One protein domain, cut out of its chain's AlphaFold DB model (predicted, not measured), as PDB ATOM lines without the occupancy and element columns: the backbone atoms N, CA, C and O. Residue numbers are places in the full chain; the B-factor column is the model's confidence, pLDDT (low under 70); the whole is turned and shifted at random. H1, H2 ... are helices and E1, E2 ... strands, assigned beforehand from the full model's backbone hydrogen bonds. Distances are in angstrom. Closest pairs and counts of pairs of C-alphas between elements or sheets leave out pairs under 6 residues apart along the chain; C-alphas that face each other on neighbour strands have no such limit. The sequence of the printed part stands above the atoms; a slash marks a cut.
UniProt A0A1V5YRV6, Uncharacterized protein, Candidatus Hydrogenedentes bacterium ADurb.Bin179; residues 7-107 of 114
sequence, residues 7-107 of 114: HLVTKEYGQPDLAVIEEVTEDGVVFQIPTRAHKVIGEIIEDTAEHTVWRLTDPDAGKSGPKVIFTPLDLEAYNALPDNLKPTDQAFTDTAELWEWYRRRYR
ATOM      1  N   HIS A   7      30.016 -24.409 -54.030       71.31
ATOM      2  CA  HIS A   7      29.852 -22.976 -54.188       71.31
ATOM      3  C   HIS A   7      31.147 -22.267 -53.845       71.31
ATOM      4  O   HIS A   7      31.760 -22.532 -52.807       71.31
ATOM      5  N   LEU A   8      31.535 -21.331 -54.706       73.44
ATOM      6  CA  LEU A   8      32.569 -20.369 -54.378       73.44
ATOM      7  C   LEU A   8      31.939 -19.252 -53.554       73.44
ATOM      8  O   LEU A   8      31.042 -18.557 -54.028       73.44
ATOM      9  N   VAL A   9      32.420 -19.071 -52.331       71.44
ATOM     10  CA  VAL A   9      32.015 -17.975 -51.458       71.44
ATOM     11  C   VAL A   9      33.016 -16.853 -51.600       71.44
ATOM     12  O   VAL A   9      34.156 -16.965 -51.151       71.44
ATOM     13  N   THR A  10      32.585 -15.738 -52.174       68.31
ATOM     14  CA  THR A  10      33.380 -14.510 -52.161       68.31
ATOM     15  C   THR A  10      32.892 -13.603 -51.033       68.31
ATOM     16  O   THR A  10      31.695 -13.343 -50.869       68.31
ATOM     17  N   LYS A  11      33.829 -13.151 -50.190       63.56
ATOM     18  CA  LYS A  11      33.571 -12.040 -49.265       63.56
ATOM     19  C   LYS A  11      33.739 -10.735 -50.030       63.56
ATOM     20  O   LYS A  11      34.607 -10.642 -50.887       63.56
ATOM     21  N   GLU A  12      33.024  -9.700 -49.600       50.25
ATOM     22  CA  GLU A  12      33.164  -8.327 -50.114       50.25
ATOM     23  C   GLU A  12      34.633  -7.815 -50.099       50.25
ATOM     24  O   GLU A  12      34.969  -6.924 -50.869       50.25
ATOM     25  N   TYR A  13      35.535  -8.409 -49.287       38.78
ATOM     26  CA  TYR A  13      36.947  -7.993 -49.149       38.78
ATOM     27  C   TYR A  13      37.981  -9.124 -48.905       38.78
ATOM     28  O   TYR A  13      38.986  -8.892 -48.232       38.78
ATOM     29  N   GLY A  14      37.792 -10.366 -49.372       53.69
ATOM     30  CA  GLY A  14      38.771 -11.427 -49.060       53.69
ATOM     31  C   GLY A  14      38.719 -12.668 -49.941       53.69
ATOM     32  O   GLY A  14      37.715 -12.899 -50.608       53.69
ATOM     33  N   GLN A  15      39.826 -13.431 -49.916       60.88
ATOM     34  CA  GLN A  15      40.057 -14.652 -50.704       60.88
ATOM     35  C   GLN A  15      38.804 -15.535 -50.781       60.88
ATOM     36  O   GLN A  15      38.131 -15.705 -49.757       60.88
ATOM     37  N   PRO A  16      38.495 -16.084 -51.968       68.19
ATOM     38  CA  PRO A  16      37.351 -16.960 -52.127       68.19
ATOM     39  C   PRO A  16      37.511 -18.218 -51.273       68.19
ATOM     40  O   PRO A  16      38.620 -18.702 -51.037       68.19
ATOM     41  N   ASP A  17      36.386 -18.744 -50.820       72.56
ATOM     42  CA  ASP A  17      36.312 -19.967 -50.037       72.56
ATOM     43  C   ASP A  17      35.383 -20.976 -50.707       72.56
ATOM     44  O   ASP A  17      34.589 -20.616 -51.573       72.56
ATOM     45  N   LEU A  18      35.463 -22.235 -50.293       74.31
ATOM     46  CA  LEU A  18      34.511 -23.252 -50.706       74.31
ATOM     47  C   LEU A  18      33.391 -23.341 -49.672       74.31
ATOM     48  O   LEU A  18      33.641 -23.333 -48.470       74.31
ATOM     49  N   ALA A  19      32.158 -23.471 -50.130       75.00
ATOM     50  CA  ALA A  19      31.047 -23.851 -49.279       75.00
ATOM     51  C   ALA A  19      30.255 -24.977 -49.914       75.00
ATOM     52  O   ALA A  19      30.091 -25.053 -51.133       75.00
ATOM     53  N   VAL A  20      29.740 -25.834 -49.044       74.00
ATOM     54  CA  VAL A  20      28.836 -26.909 -49.415       74.00
ATOM     55  C   VAL A  20      27.540 -26.726 -48.650       74.00
ATOM     56  O   VAL A  20      27.551 -26.474 -47.443       74.00
ATOM     57  N   ILE A  21      26.430 -26.835 -49.375       75.19
ATOM     58  CA  ILE A  21      25.105 -26.943 -48.772       75.19
ATOM     59  C   ILE A  21      25.027 -28.310 -48.103       75.19
ATOM     60  O   ILE A  21      25.172 -29.339 -48.765       75.19
ATOM     61  N   GLU A  22      24.833 -28.308 -46.792       76.44
ATOM     62  CA  GLU A  22      24.718 -29.528 -46.004       76.44
ATOM     63  C   GLU A  22      23.251 -29.912 -45.802       76.44
ATOM     64  O   GLU A  22      22.866 -31.049 -46.064       76.44
ATOM     65  N   GLU A  23      22.430 -28.947 -45.385       80.19
ATOM     66  CA  GLU A  23      21.018 -29.152 -45.067       80.19
ATOM     67  C   GLU A  23      20.193 -27.918 -45.445       80.19
ATOM     68  O   GLU A  23      20.675 -26.787 -45.386       80.19
ATOM     69  N   VAL A  24      18.936 -28.132 -45.830       80.19
ATOM     70  CA  VAL A  24      17.939 -27.071 -46.014       80.19
ATOM     71  C   VAL A  24      16.912 -27.217 -44.895       80.19
ATOM     72  O   VAL A  24      16.258 -28.255 -44.798       80.19
ATOM     73  N   THR A  25      16.789 -26.198 -44.049       78.62
ATOM     74  CA  THR A  25      15.870 -26.149 -42.904       78.62
ATOM     75  C   THR A  25      14.742 -25.145 -43.158       78.62
ATOM     76  O   THR A  25      14.744 -24.421 -44.153       78.62
ATOM     77  N   GLU A  26      13.758 -25.090 -42.256       77.19
ATOM     78  CA  GLU A  26      12.700 -24.066 -42.312       77.19
ATOM     79  C   GLU A  26      13.245 -22.644 -42.081       77.19
ATOM     80  O   GLU A  26      12.696 -21.683 -42.616       77.19
ATOM     81  N   ASP A  27      14.346 -22.516 -41.333       73.00
ATOM     82  CA  ASP A  27      14.985 -21.240 -40.987       73.00
ATOM     83  C   ASP A  27      16.041 -20.776 -42.012       73.00
ATOM     84  O   ASP A  27      16.570 -19.669 -41.897       73.00
ATOM     85  N   GLY A  28      16.380 -21.600 -43.011       80.94
ATOM     86  CA  GLY A  28      17.347 -21.253 -44.055       80.94
ATOM     87  C   GLY A  28      18.154 -22.442 -44.569       80.94
ATOM     88  O   GLY A  28      17.742 -23.594 -44.480       80.94
ATOM     89  N   VAL A  29      19.329 -22.170 -45.137       82.94
ATOM     90  CA  VAL A  29      20.232 -23.214 -45.645       82.94
ATOM     91  C   VAL A  29      21.483 -23.292 -44.787       82.94
ATOM     92  O   VAL A  29      22.147 -22.288 -44.545       82.94
ATOM     93  N   VAL A  30      21.820 -24.489 -44.327       82.62
ATOM     94  CA  VAL A  30      23.016 -24.754 -43.535       82.62
ATOM     95  C   VAL A  30      24.185 -25.008 -44.475       82.62
ATOM     96  O   VAL A  30      24.190 -25.955 -45.265       82.62
ATOM     97  N   PHE A  31      25.203 -24.164 -44.361       79.38
ATOM     98  CA  PHE A  31      26.440 -24.270 -45.114       79.38
ATOM     99  C   PHE A  31      27.573 -24.770 -44.234       79.38
ATOM    100  O   PHE A  31      27.826 -24.246 -43.141       79.38
ATOM    101  N   GLN A  32      28.327 -25.718 -44.777       77.62
ATOM    102  CA  GLN A  32      29.621 -26.104 -44.248       77.62
ATOM    103  C   GLN A  32      30.719 -25.396 -45.044       77.62
ATOM    104  O   GLN A  32      30.887 -25.616 -46.246       77.62
ATOM    105  N   ILE A  33      31.467 -24.531 -44.358       75.75
ATOM    106  CA  ILE A  33      32.589 -23.776 -44.923       75.75
ATOM    107  C   ILE A  33      33.874 -24.310 -44.285       75.75
ATOM    108  O   ILE A  33      34.056 -24.118 -43.082       75.75
ATOM    109  N   PRO A  34      34.784 -24.958 -45.035       68.81
ATOM    110  CA  PRO A  34      35.972 -25.604 -44.480       68.81
ATOM    111  C   PRO A  34      36.878 -24.688 -43.659       68.81
ATOM    112  O   PRO A  34      37.520 -25.149 -42.718       68.81
ATOM    113  N   THR A  35      36.948 -23.391 -43.976       67.94
ATOM    114  CA  THR A  35      37.784 -22.459 -43.205       67.94
ATOM    115  C   THR A  35      37.155 -22.003 -41.889       67.94
ATOM    116  O   THR A  35      37.848 -21.358 -41.093       67.94
ATOM    117  N   ARG A  36      35.873 -22.316 -41.651       69.50
ATOM    118  CA  ARG A  36      35.134 -21.962 -40.437       69.50
ATOM    119  C   ARG A  36      34.981 -23.161 -39.506       69.50
ATOM    120  O   ARG A  36      34.931 -24.309 -39.934       69.50
ATOM    121  N   ALA A  37      34.895 -22.852 -38.215       64.62
ATOM    122  CA  ALA A  37      34.808 -23.843 -37.148       64.62
ATOM    123  C   ALA A  37      33.405 -24.388 -36.894       64.62
ATOM    124  O   ALA A  37      33.257 -25.392 -36.213       64.62
ATOM    125  N   HIS A  38      32.384 -23.716 -37.405       71.50
ATOM    126  CA  HIS A  38      30.989 -24.072 -37.208       71.50
ATOM    127  C   HIS A  38      30.248 -23.950 -38.538       71.50
ATOM    128  O   HIS A  38      30.703 -23.281 -39.476       71.50
ATOM    129  N   LYS A  39      29.088 -24.597 -38.597       79.38
ATOM    130  CA  LYS A  39      28.138 -24.443 -39.694       79.38
ATOM    131  C   LYS A  39      27.511 -23.058 -39.615       79.38
ATOM    132  O   LYS A  39      27.330 -22.516 -38.527       79.38
ATOM    133  N   VAL A  40      27.189 -22.482 -40.762       81.19
ATOM    134  CA  VAL A  40      26.532 -21.173 -40.837       81.19
ATOM    135  C   VAL A  40      25.191 -21.319 -41.524       81.19
ATOM    136  O   VAL A  40      25.064 -22.098 -42.464       81.19
ATOM    137  N   ILE A  41      24.201 -20.566 -41.064       85.69
ATOM    138  CA  ILE A  41      22.877 -20.539 -41.682       85.69
ATOM    139  C   ILE A  41      22.869 -19.379 -42.664       85.69
ATOM    140  O   ILE A  41      23.169 -18.250 -42.285       85.69
ATOM    141  N   GLY A  42      22.583 -19.638 -43.931       84.94
ATOM    142  CA  GLY A  42      22.372 -18.601 -44.924       84.94
ATOM    143  C   GLY A  42      20.891 -18.371 -45.173       84.94
ATOM    144  O   GLY A  42      20.134 -19.311 -45.406       84.94
ATOM    145  N   GLU A  43      20.515 -17.099 -45.213       87.12
ATOM    146  CA  GLU A  43      19.243 -16.629 -45.762       87.12
ATOM    147  C   GLU A  43      19.471 -16.040 -47.161       87.12
ATOM    148  O   GLU A  43      20.392 -15.235 -47.350       87.12
ATOM    149  N   ILE A  44      18.644 -16.418 -48.140       87.19
ATOM    150  CA  ILE A  44      18.719 -15.869 -49.502       87.19
ATOM    151  C   ILE A  44      18.293 -14.404 -49.470       87.19
ATOM    152  O   ILE A  44      17.204 -14.066 -49.009       87.19
ATOM    153  N   ILE A  45      19.144 -13.532 -50.001       87.81
ATOM    154  CA  ILE A  45      18.820 -12.126 -50.259       87.81
ATOM    155  C   ILE A  45      18.471 -11.928 -51.733       87.81
ATOM    156  O   ILE A  45      17.566 -11.165 -52.057       87.81
ATOM    157  N   GLU A  46      19.214 -12.587 -52.616       86.25
ATOM    158  CA  GLU A  46      19.058 -12.499 -54.063       86.25
ATOM    159  C   GLU A  46      19.417 -13.850 -54.670       86.25
ATOM    160  O   GLU A  46      20.398 -14.464 -54.252       86.25
ATOM    161  N   ASP A  47      18.639 -14.298 -55.648       86.06
ATOM    162  CA  ASP A  47      18.897 -15.526 -56.388       86.06
ATOM    163  C   ASP A  47      18.808 -15.244 -57.888       86.06
ATOM    164  O   ASP A  47      17.774 -14.797 -58.393       86.06
ATOM    165  N   THR A  48      19.921 -15.444 -58.588       84.25
ATOM    166  CA  THR A  48      20.042 -15.252 -60.033       84.25
ATOM    167  C   THR A  48      20.676 -16.488 -60.663       84.25
ATOM    168  O   THR A  48      21.251 -17.328 -59.977       84.25
ATOM    169  N   ALA A  49      20.615 -16.595 -61.991       76.94
ATOM    170  CA  ALA A  49      21.238 -17.711 -62.701       76.94
ATOM    171  C   ALA A  49      22.777 -17.746 -62.577       76.94
ATOM    172  O   ALA A  49      23.370 -18.800 -62.792       76.94
ATOM    173  N   GLU A  50      23.421 -16.617 -62.260       74.12
ATOM    174  CA  GLU A  50      24.886 -16.499 -62.190       74.12
ATOM    175  C   GLU A  50      25.414 -16.598 -60.753       74.12
ATOM    176  O   GLU A  50      26.502 -17.126 -60.511       74.12
ATOM    177  N   HIS A  51      24.645 -16.105 -59.783       79.25
ATOM    178  CA  HIS A  51      25.012 -16.114 -58.374       79.25
ATOM    179  C   HIS A  51      23.794 -16.025 -57.459       79.25
ATOM    180  O   HIS A  51      22.762 -15.444 -57.801       79.25
ATOM    181  N   THR A  52      23.980 -16.494 -56.230       82.88
ATOM    182  CA  THR A  52      23.031 -16.308 -55.134       82.88
ATOM    183  C   THR A  52      23.715 -15.511 -54.026       82.88
ATOM    184  O   THR A  52      24.816 -15.839 -53.581       82.88
ATOM    185  N   VAL A  53      23.086 -14.434 -53.564       85.44
ATOM    186  CA  VAL A  53      23.578 -13.636 -52.438       85.44
ATOM    187  C   VAL A  53      22.936 -14.141 -51.160       85.44
ATOM    188  O   VAL A  53      21.716 -14.097 -51.006       85.44
ATOM    189  N   TRP A  54      23.772 -14.545 -50.210       85.56
ATOM    190  CA  TRP A  54      23.337 -15.053 -48.916       85.56
ATOM    191  C   TRP A  54      23.736 -14.101 -47.796       85.56
ATOM    192  O   TRP A  54      24.836 -13.536 -47.781       85.56
ATOM    193  N   ARG A  55      22.851 -13.937 -46.814       86.00
ATOM    194  CA  ARG A  55      23.195 -13.382 -45.505       86.00
ATOM    195  C   ARG A  55      23.529 -14.545 -44.591       86.00
ATOM    196  O   ARG A  55      22.645 -15.316 -44.247       86.00
ATOM    197  N   LEU A  56      24.799 -14.666 -44.214       83.12
ATOM    198  CA  LEU A  56      25.220 -15.718 -43.292       83.12
ATOM    199  C   LEU A  56      25.008 -15.267 -41.856       83.12
ATOM    200  O   LEU A  56      25.539 -14.237 -41.450       83.12
ATOM    201  N   THR A  57      24.318 -16.079 -41.077       83.06
ATOM    202  CA  THR A  57      24.183 -15.958 -39.633       83.06
ATOM    203  C   THR A  57      25.011 -17.059 -38.983       83.06
ATOM    204  O   THR A  57      24.905 -18.240 -39.315       83.06
ATOM    205  N   ASP A  58      25.893 -16.639 -38.085       76.88
ATOM    206  CA  ASP A  58      26.669 -17.537 -37.239       76.88
ATOM    207  C   ASP A  58      25.793 -17.893 -36.025       76.88
ATOM    208  O   ASP A  58      25.432 -16.986 -35.260       76.88
ATOM    209  N   PRO A  59      25.385 -19.168 -35.877       67.56
ATOM    210  CA  PRO A  59      24.464 -19.577 -34.823       67.56
ATOM    211  C   PRO A  59      25.086 -19.443 -33.427       67.56
ATOM    212  O   PRO A  59      24.365 -19.147 -32.477       67.56
ATOM    213  N   ASP A  60      26.410 -19.584 -33.301       69.00
ATOM    214  CA  ASP A  60      27.124 -19.419 -32.032       69.00
ATOM    215  C   ASP A  60      27.255 -17.937 -31.648       69.00
ATOM    216  O   ASP A  60      27.207 -17.577 -30.469       69.00
ATOM    217  N   ALA A  61      27.408 -17.050 -32.636       67.38
ATOM    218  CA  ALA A  61      27.536 -15.613 -32.397       67.38
ATOM    219  C   ALA A  61      26.187 -14.882 -32.250       67.38
ATOM    220  O   ALA A  61      26.168 -13.749 -31.756       67.38
ATOM    221  N   GLY A  62      25.079 -15.479 -32.706       63.75
ATOM    222  CA  GLY A  62      23.726 -14.913 -32.616       63.75
ATOM    223  C   GLY A  62      23.547 -13.576 -33.348       63.75
ATOM    224  O   GLY A  62      22.654 -12.796 -33.017       63.75
ATOM    225  N   LYS A  63      24.422 -13.265 -34.312       68.56
ATOM    226  CA  LYS A  63      24.420 -12.003 -35.066       68.56
ATOM    227  C   LYS A  63      24.302 -12.284 -36.556       68.56
ATOM    228  O   LYS A  63      25.032 -13.122 -37.083       68.56
ATOM    229  N   SER A  64      23.451 -11.516 -37.239       68.31
ATOM    230  CA  SER A  64      23.440 -11.467 -38.702       68.31
ATOM    231  C   SER A  64      24.821 -11.039 -39.192       68.31
ATOM    232  O   SER A  64      25.296  -9.943 -38.881       68.31
ATOM    233  N   GLY A  65      25.485 -11.931 -39.914       71.25
ATOM    234  CA  GLY A  65      26.822 -11.726 -40.445       71.25
ATOM    235  C   GLY A  65      26.823 -10.993 -41.791       71.25
ATOM    236  O   GLY A  65      25.797 -10.469 -42.242       71.25
ATOM    237  N   PRO A  66      27.999 -10.906 -42.439       75.31
ATOM    238  CA  PRO A  66      28.147 -10.208 -43.709       75.31
ATOM    239  C   PRO A  66      27.347 -10.888 -44.826       75.31
ATOM    240  O   PRO A  66      27.091 -12.095 -44.790       75.31
ATOM    241  N   LYS A  67      27.005 -10.098 -45.848       81.44
ATOM    242  CA  LYS A  67      26.534 -10.639 -47.123       81.44
ATOM    243  C   LYS A  67      27.705 -11.288 -47.848       81.44
ATOM    244  O   LYS A  67      28.831 -10.791 -47.795       81.44
ATOM    245  N   VAL A  68      27.430 -12.389 -48.518       77.75
ATOM    246  CA  VAL A  68      28.408 -13.133 -49.307       77.75
ATOM    247  C   VAL A  68      27.752 -13.604 -50.588       77.75
ATOM    248  O   VAL A  68      26.550 -13.874 -50.622       77.75
ATOM    249  N   ILE A  69      28.551 -13.687 -51.640       82.12
ATOM    250  CA  ILE A  69      28.088 -14.118 -52.953       82.12
ATOM    251  C   ILE A  69      28.518 -15.568 -53.116       82.12
ATOM    252  O   ILE A  69      29.703 -15.883 -52.978       82.12
ATOM    253  N   PHE A  70      27.541 -16.433 -53.359       80.94
ATOM    254  CA  PHE A  70      27.730 -17.832 -53.691       80.94
ATOM    255  C   PHE A  70      27.594 -17.979 -55.200       80.94
ATOM    256  O   PHE A  70      26.518 -17.770 -55.757       80.94
ATOM    257  N   THR A  71      28.686 -18.355 -55.852       79.38
ATOM    258  CA  THR A  71      28.669 -18.719 -57.268       79.38
ATOM    259  C   THR A  71      28.640 -20.242 -57.354       79.38
ATOM    260  O   THR A  71      29.589 -20.873 -56.869       79.38
ATOM    261  N   PRO A  72      27.572 -20.853 -57.897       75.38
ATOM    262  CA  PRO A  72      27.545 -22.293 -58.109       75.38
ATOM    263  C   PRO A  72      28.642 -22.661 -59.108       75.38
ATOM    264  O   PRO A  72      28.734 -22.076 -60.186       75.38
ATOM    265  N   LEU A  73      29.492 -23.614 -58.736       77.19
ATOM    266  CA  LEU A  73      30.541 -24.132 -59.602       77.19
ATOM    267  C   LEU A  73      30.362 -25.636 -59.766       77.19
ATOM    268  O   LEU A  73      30.131 -26.364 -58.799       77.19
ATOM    269  N   ASP A  74      30.524 -26.112 -60.993       80.44
ATOM    270  CA  ASP A  74      30.850 -27.512 -61.217       80.44
ATOM    271  C   ASP A  74      32.366 -27.745 -61.058       80.44
ATOM    272  O   ASP A  74      33.163 -26.827 -60.837       80.44
ATOM    273  N   LEU A  75      32.766 -29.014 -61.125       80.56
ATOM    274  CA  LEU A  75      34.156 -29.420 -60.944       80.56
ATOM    275  C   LEU A  75      35.086 -28.881 -62.043       80.56
ATOM    276  O   LEU A  75      36.241 -28.560 -61.765       80.56
ATOM    277  N   GLU A  76      34.599 -28.788 -63.283       83.12
ATOM    278  CA  GLU A  76      35.372 -28.266 -64.412       83.12
ATOM    279  C   GLU A  76      35.642 -26.773 -64.207       83.12
ATOM    280  O   GLU A  76      36.794 -26.336 -64.272       83.12
ATOM    281  N   ALA A  77      34.606 -26.018 -63.842       80.94
ATOM    282  CA  ALA A  77      34.697 -24.606 -63.511       80.94
ATOM    283  C   ALA A  77      35.610 -24.357 -62.298       80.94
ATOM    284  O   ALA A  77      36.407 -23.419 -62.322       80.94
ATOM    285  N   TYR A  78      35.564 -25.216 -61.270       79.31
ATOM    286  CA  TYR A  78      36.491 -25.151 -60.134       79.31
ATOM    287  C   TYR A  78      37.949 -25.364 -60.570       79.31
ATOM    288  O   TYR A  78      38.822 -24.574 -60.216       79.31
ATOM    289  N   ASN A  79      38.230 -26.405 -61.360       81.75
ATOM    290  CA  ASN A  79      39.587 -26.693 -61.837       81.75
ATOM    291  C   ASN A  79      40.129 -25.575 -62.747       81.75
ATOM    292  O   ASN A  79      41.337 -25.316 -62.753       81.75
ATOM    293  N   ALA A  80      39.240 -24.897 -63.478       84.31
ATOM    294  CA  ALA A  80      39.549 -23.755 -64.332       84.31
ATOM    295  C   ALA A  80      39.719 -22.426 -63.574       84.31
ATOM    296  O   ALA A  80      40.132 -21.436 -64.186       84.31
ATOM    297  N   LEU A  81      39.433 -22.370 -62.265       80.12
ATOM    298  CA  LEU A  81      39.698 -21.171 -61.471       80.12
ATOM    299  C   LEU A  81      41.193 -20.813 -61.539       80.12
ATOM    300  O   LEU A  81      42.049 -21.704 -61.512       80.12
ATOM    301  N   PRO A  82      41.533 -19.517 -61.595       78.25
ATOM    302  CA  PRO A  82      42.920 -19.085 -61.553       78.25
ATOM    303  C   PRO A  82      43.556 -19.426 -60.195       78.25
ATOM    304  O   PRO A  82      42.886 -19.449 -59.161       78.25
ATOM    305  N   ASP A  83      44.865 -19.684 -60.187       74.69
ATOM    306  CA  ASP A  83      45.590 -20.228 -59.024       74.69
ATOM    307  C   ASP A  83      45.550 -19.310 -57.790       74.69
ATOM    308  O   ASP A  83      45.635 -19.766 -56.657       74.69
ATOM    309  N   ASN A  84      45.326 -18.006 -57.973       73.38
ATOM    310  CA  ASN A  84      45.129 -17.060 -56.869       73.38
ATOM    311  C   ASN A  84      43.764 -17.194 -56.163       73.38
ATOM    312  O   ASN A  84      43.577 -16.616 -55.090       73.38
ATOM    313  N   LEU A  85      42.812 -17.901 -56.776       70.12
ATOM    314  CA  LEU A  85      41.480 -18.188 -56.241       70.12
ATOM    315  C   LEU A  85      41.344 -19.640 -55.765       70.12
ATOM    316  O   LEU A  85      40.401 -19.946 -55.037       70.12
ATOM    317  N   LYS A  86      42.279 -20.526 -56.126       72.62
ATOM    318  CA  LYS A  86      42.311 -21.897 -55.620       72.62
ATOM    319  C   LYS A  86      43.256 -21.989 -54.421       72.62
ATOM    320  O   LYS A  86      44.351 -21.435 -54.441       72.62
ATOM    321  N   PRO A  87      42.906 -22.742 -53.372       69.12
ATOM    322  CA  PRO A  87      43.851 -23.042 -52.299       69.12
ATOM    323  C   PRO A  87      44.906 -24.088 -52.702       69.12
ATOM    324  O   PRO A  87      45.767 -24.418 -51.883       69.12
ATOM    325  N   THR A  88      44.809 -24.657 -53.910       76.69
ATOM    326  CA  THR A  88      45.720 -25.662 -54.468       76.69
ATOM    327  C   THR A  88      45.673 -25.668 -55.992       76.69
ATOM    328  O   THR A  88      44.612 -25.464 -56.578       76.69
ATOM    329  N   ASP A  89      46.801 -25.990 -56.619       78.56
ATOM    330  CA  ASP A  89      46.905 -26.193 -58.071       78.56
ATOM    331  C   ASP A  89      46.539 -27.631 -58.485       78.56
ATOM    332  O   ASP A  89      46.558 -27.978 -59.664       78.56
ATOM    333  N   GLN A  90      46.213 -28.494 -57.512       83.81
ATOM    334  CA  GLN A  90      45.740 -29.849 -57.773       83.81
ATOM    335  C   GLN A  90      44.408 -29.804 -58.531       83.81
ATOM    336  O   GLN A  90      43.431 -29.232 -58.049       83.81
ATOM    337  N   ALA A  91      44.368 -30.460 -59.691       83.12
ATOM    338  CA  ALA A  91      43.124 -30.750 -60.388       83.12
ATOM    339  C   ALA A  91      42.441 -31.963 -59.747       83.12
ATOM    340  O   ALA A  91      43.096 -32.965 -59.455       83.12
ATOM    341  N   PHE A  92      41.128 -31.869 -59.564       83.62
ATOM    342  CA  PHE A  92      40.309 -32.931 -58.986       83.62
ATOM    343  C   PHE A  92      39.462 -33.586 -60.071       83.62
ATOM    344  O   PHE A  92      38.891 -32.896 -60.916       83.62
ATOM    345  N   THR A  93      39.364 -34.915 -60.053       84.75
ATOM    346  CA  THR A  93      38.541 -35.675 -61.012       84.75
ATOM    347  C   THR A  93      37.140 -35.978 -60.497       84.75
ATOM    348  O   THR A  93      36.284 -36.390 -61.274       84.75
ATOM    349  N   ASP A  94      36.905 -35.774 -59.199       82.94
ATOM    350  CA  ASP A  94      35.620 -35.994 -58.548       82.94
ATOM    351  C   ASP A  94      35.356 -34.938 -57.457       82.94
ATOM    352  O   ASP A  94      36.281 -34.463 -56.789       82.94
ATOM    353  N   THR A  95      34.086 -34.569 -57.261       76.12
ATOM    354  CA  THR A  95      33.689 -33.569 -56.254       76.12
ATOM    355  C   THR A  95      33.890 -34.069 -54.823       76.12
ATOM    356  O   THR A  95      34.200 -33.265 -53.942       76.12
ATOM    357  N   ALA A  96      33.797 -35.381 -54.573       77.25
ATOM    358  CA  ALA A  96      34.104 -35.968 -53.273       77.25
ATOM    359  C   ALA A  96      35.611 -35.950 -52.979       77.25
ATOM    360  O   ALA A  96      35.995 -35.766 -51.824       77.25
ATOM    361  N   GLU A  97      36.472 -36.084 -53.995       83.00
ATOM    362  CA  GLU A  97      37.926 -35.935 -53.826       83.00
ATOM    363  C   GLU A  97      38.292 -34.501 -53.427       83.00
ATOM    364  O   GLU A  97      39.030 -34.293 -52.459       83.00
ATOM    365  N   LEU A  98      37.723 -33.516 -54.127       79.38
ATOM    366  CA  LEU A  98      37.865 -32.098 -53.796       79.38
ATOM    367  C   LEU A  98      37.406 -31.813 -52.360       79.38
ATOM    368  O   LEU A  98      38.105 -31.151 -51.587       79.38
ATOM    369  N   TRP A  99      36.247 -32.353 -51.983       75.62
ATOM    370  CA  TRP A  99      35.704 -32.210 -50.640       75.62
ATOM    371  C   TRP A  99      36.616 -32.818 -49.569       75.62
ATOM    372  O   TRP A  99      36.957 -32.151 -48.591       75.62
ATOM    373  N   GLU A 100      37.066 -34.058 -49.765       77.94
ATOM    374  CA  GLU A 100      38.001 -34.737 -48.867       77.94
ATOM    375  C   GLU A 100      39.319 -33.973 -48.729       77.94
ATOM    376  O   GLU A 100      39.882 -33.892 -47.633       77.94
ATOM    377  N   TRP A 101      39.810 -33.377 -49.816       82.62
ATOM    378  CA  TRP A 101      41.003 -32.544 -49.783       82.62
ATOM    379  C   TRP A 101      40.800 -31.304 -48.912       82.62
ATOM    380  O   TRP A 101      41.605 -31.068 -48.008       82.62
ATOM    381  N   TYR A 102      39.705 -30.557 -49.100       75.88
ATOM    382  CA  TYR A 102      39.381 -29.401 -48.255       75.88
ATOM    383  C   TYR A 102      39.206 -29.820 -46.792       75.88
ATOM    384  O   TYR A 102      39.801 -29.215 -45.896       75.88
ATOM    385  N   ARG A 103      38.459 -30.901 -46.543       72.75
ATOM    386  CA  ARG A 103      38.259 -31.467 -45.205       72.75
ATOM    387  C   ARG A 103      39.589 -31.788 -44.536       72.75
ATOM    388  O   ARG A 103      39.782 -31.404 -43.390       72.75
ATOM    389  N   ARG A 104      40.528 -32.440 -45.230       76.44
ATOM    390  CA  ARG A 104      41.866 -32.764 -44.696       76.44
ATOM    391  C   ARG A 104      42.725 -31.522 -44.495       76.44
ATOM    392  O   ARG A 104      43.382 -31.400 -43.466       76.44
ATOM    393  N   ARG A 105      42.706 -30.594 -45.453       74.94
ATOM    394  CA  ARG A 105      43.504 -29.362 -45.438       74.94
ATOM    395  C   ARG A 105      43.143 -28.444 -44.275       74.94
ATOM    396  O   ARG A 105      44.029 -27.761 -43.748       74.94
ATOM    397  N   TYR A 106      41.864 -28.421 -43.908       68.88
ATOM    398  CA  TYR A 106      41.316 -27.584 -42.844       68.88
ATOM    399  C   TYR A 106      40.872 -28.381 -41.603       68.88
ATOM    400  O   TYR A 106      40.356 -27.790 -40.649       68.88
ATOM    401  N   ARG A 107      41.145 -29.697 -41.557       59.56
ATOM    402  CA  ARG A 107      40.964 -30.554 -40.373       59.56
ATOM    403  C   ARG A 107      41.834 -30.001 -39.246       59.56
ATOM    404  O   ARG A 107      43.055 -30.109 -39.276       59.56
TER     405      ARG A 107
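What this domain is: This is residues 7 to 107 of the 114 residues of an uncharacterized protein of Candidatus Hydrogenedentes bacterium ADurb.Bin179 (UniProt A0A1V5YRV6). What shape does the backbone make? Six strands, E1 to E6, close into a barrel, and to one side of it are the two helices H1 and H2 with the long link between them, residues 80 to 94. E2, E4 and E6 bend as they run round the barrel. What are the counts and the size? The printed part has 101 residues, with six named strands followed by two named helices in the order E1 E2 E3 E4 E5 E6 H1 H2, neighbour strands antiparallel, and the class is mixed, helices and strands. It is compact, with a radius of gyration of the C-alphas of 13.5 A and spans of 36 by 31 by 26 A.

How they stand to each other: How does the barrel begin? E1, residues 7 to 11, and E2, residues 14 to 25, form an antiparallel hairpin, with N 9 and O 17 within hydrogen-bond range at 2.8 A. E2 bends by 68 degrees at residue 22 and is staggered, pairing with E1 over residues 14 to 19 and over residues 20 to 25 with E3, residues 28 to 32, where N 22 and O 30 are 2.9 A apart. How does it go on and close? E4, residues 40 to 47, forms a hairpin with E3, with N 31 and O 40 at 2.8 A, and one with E5, residues 52 to 58, with N 43 and O 55 at 2.9 A. E6, residues 63 to 73, forms a hairpin with E5, with N 54 and O 68 at 2.9 A, and closes the ring on E1, with N 8 and O 71 at 2.9 A. E1 to E6 are a meander, each strand the antiparallel neighbour of the one before. Where are the helices? H1, residues 75 to 79, and H2, residues 95 to 106, are each only just on the barrel, with 5 pairs of C-alphas within 10 A, and E2 and H2 are near each other. H1 and H2 are close but not clearly touching, their closest C-alphas being those of Leu 75 and Thr 95, 6.3 A apart. In both helices every O i to N i+4 pair is within hydrogen-bond range.

Where its parts are: Where does the first strand begin? C-alpha 7 of E1 is at (29.852, -22.976, -54.188). How long are the strands? From first to last C-alpha, E1 measures 12.6 A, E2 27.9 A, E3 13.2 A, E4 18.2 A, E5 18.3 A and E6 28.0 A. And the helices? H1 measures 6.1 A, and H2 measures 16.5 A, ending with C-alpha 106 at (41.316, -27.584, -42.844).

The domain as a whole: How far does it reach? The two C-alphas farthest apart are those of Gly 62 and Thr 93, 38.2 A. Is anything missing, and which link is long? The printed part has no cut, and the link from H1 to H2, 15 residues, is long. Where is confidence low? The mean pLDDT of the printed part is 76.1, with 20 residues under 70: residues 10 to 16, 34 to 37, 59 to 64, 87, and 106 to 107.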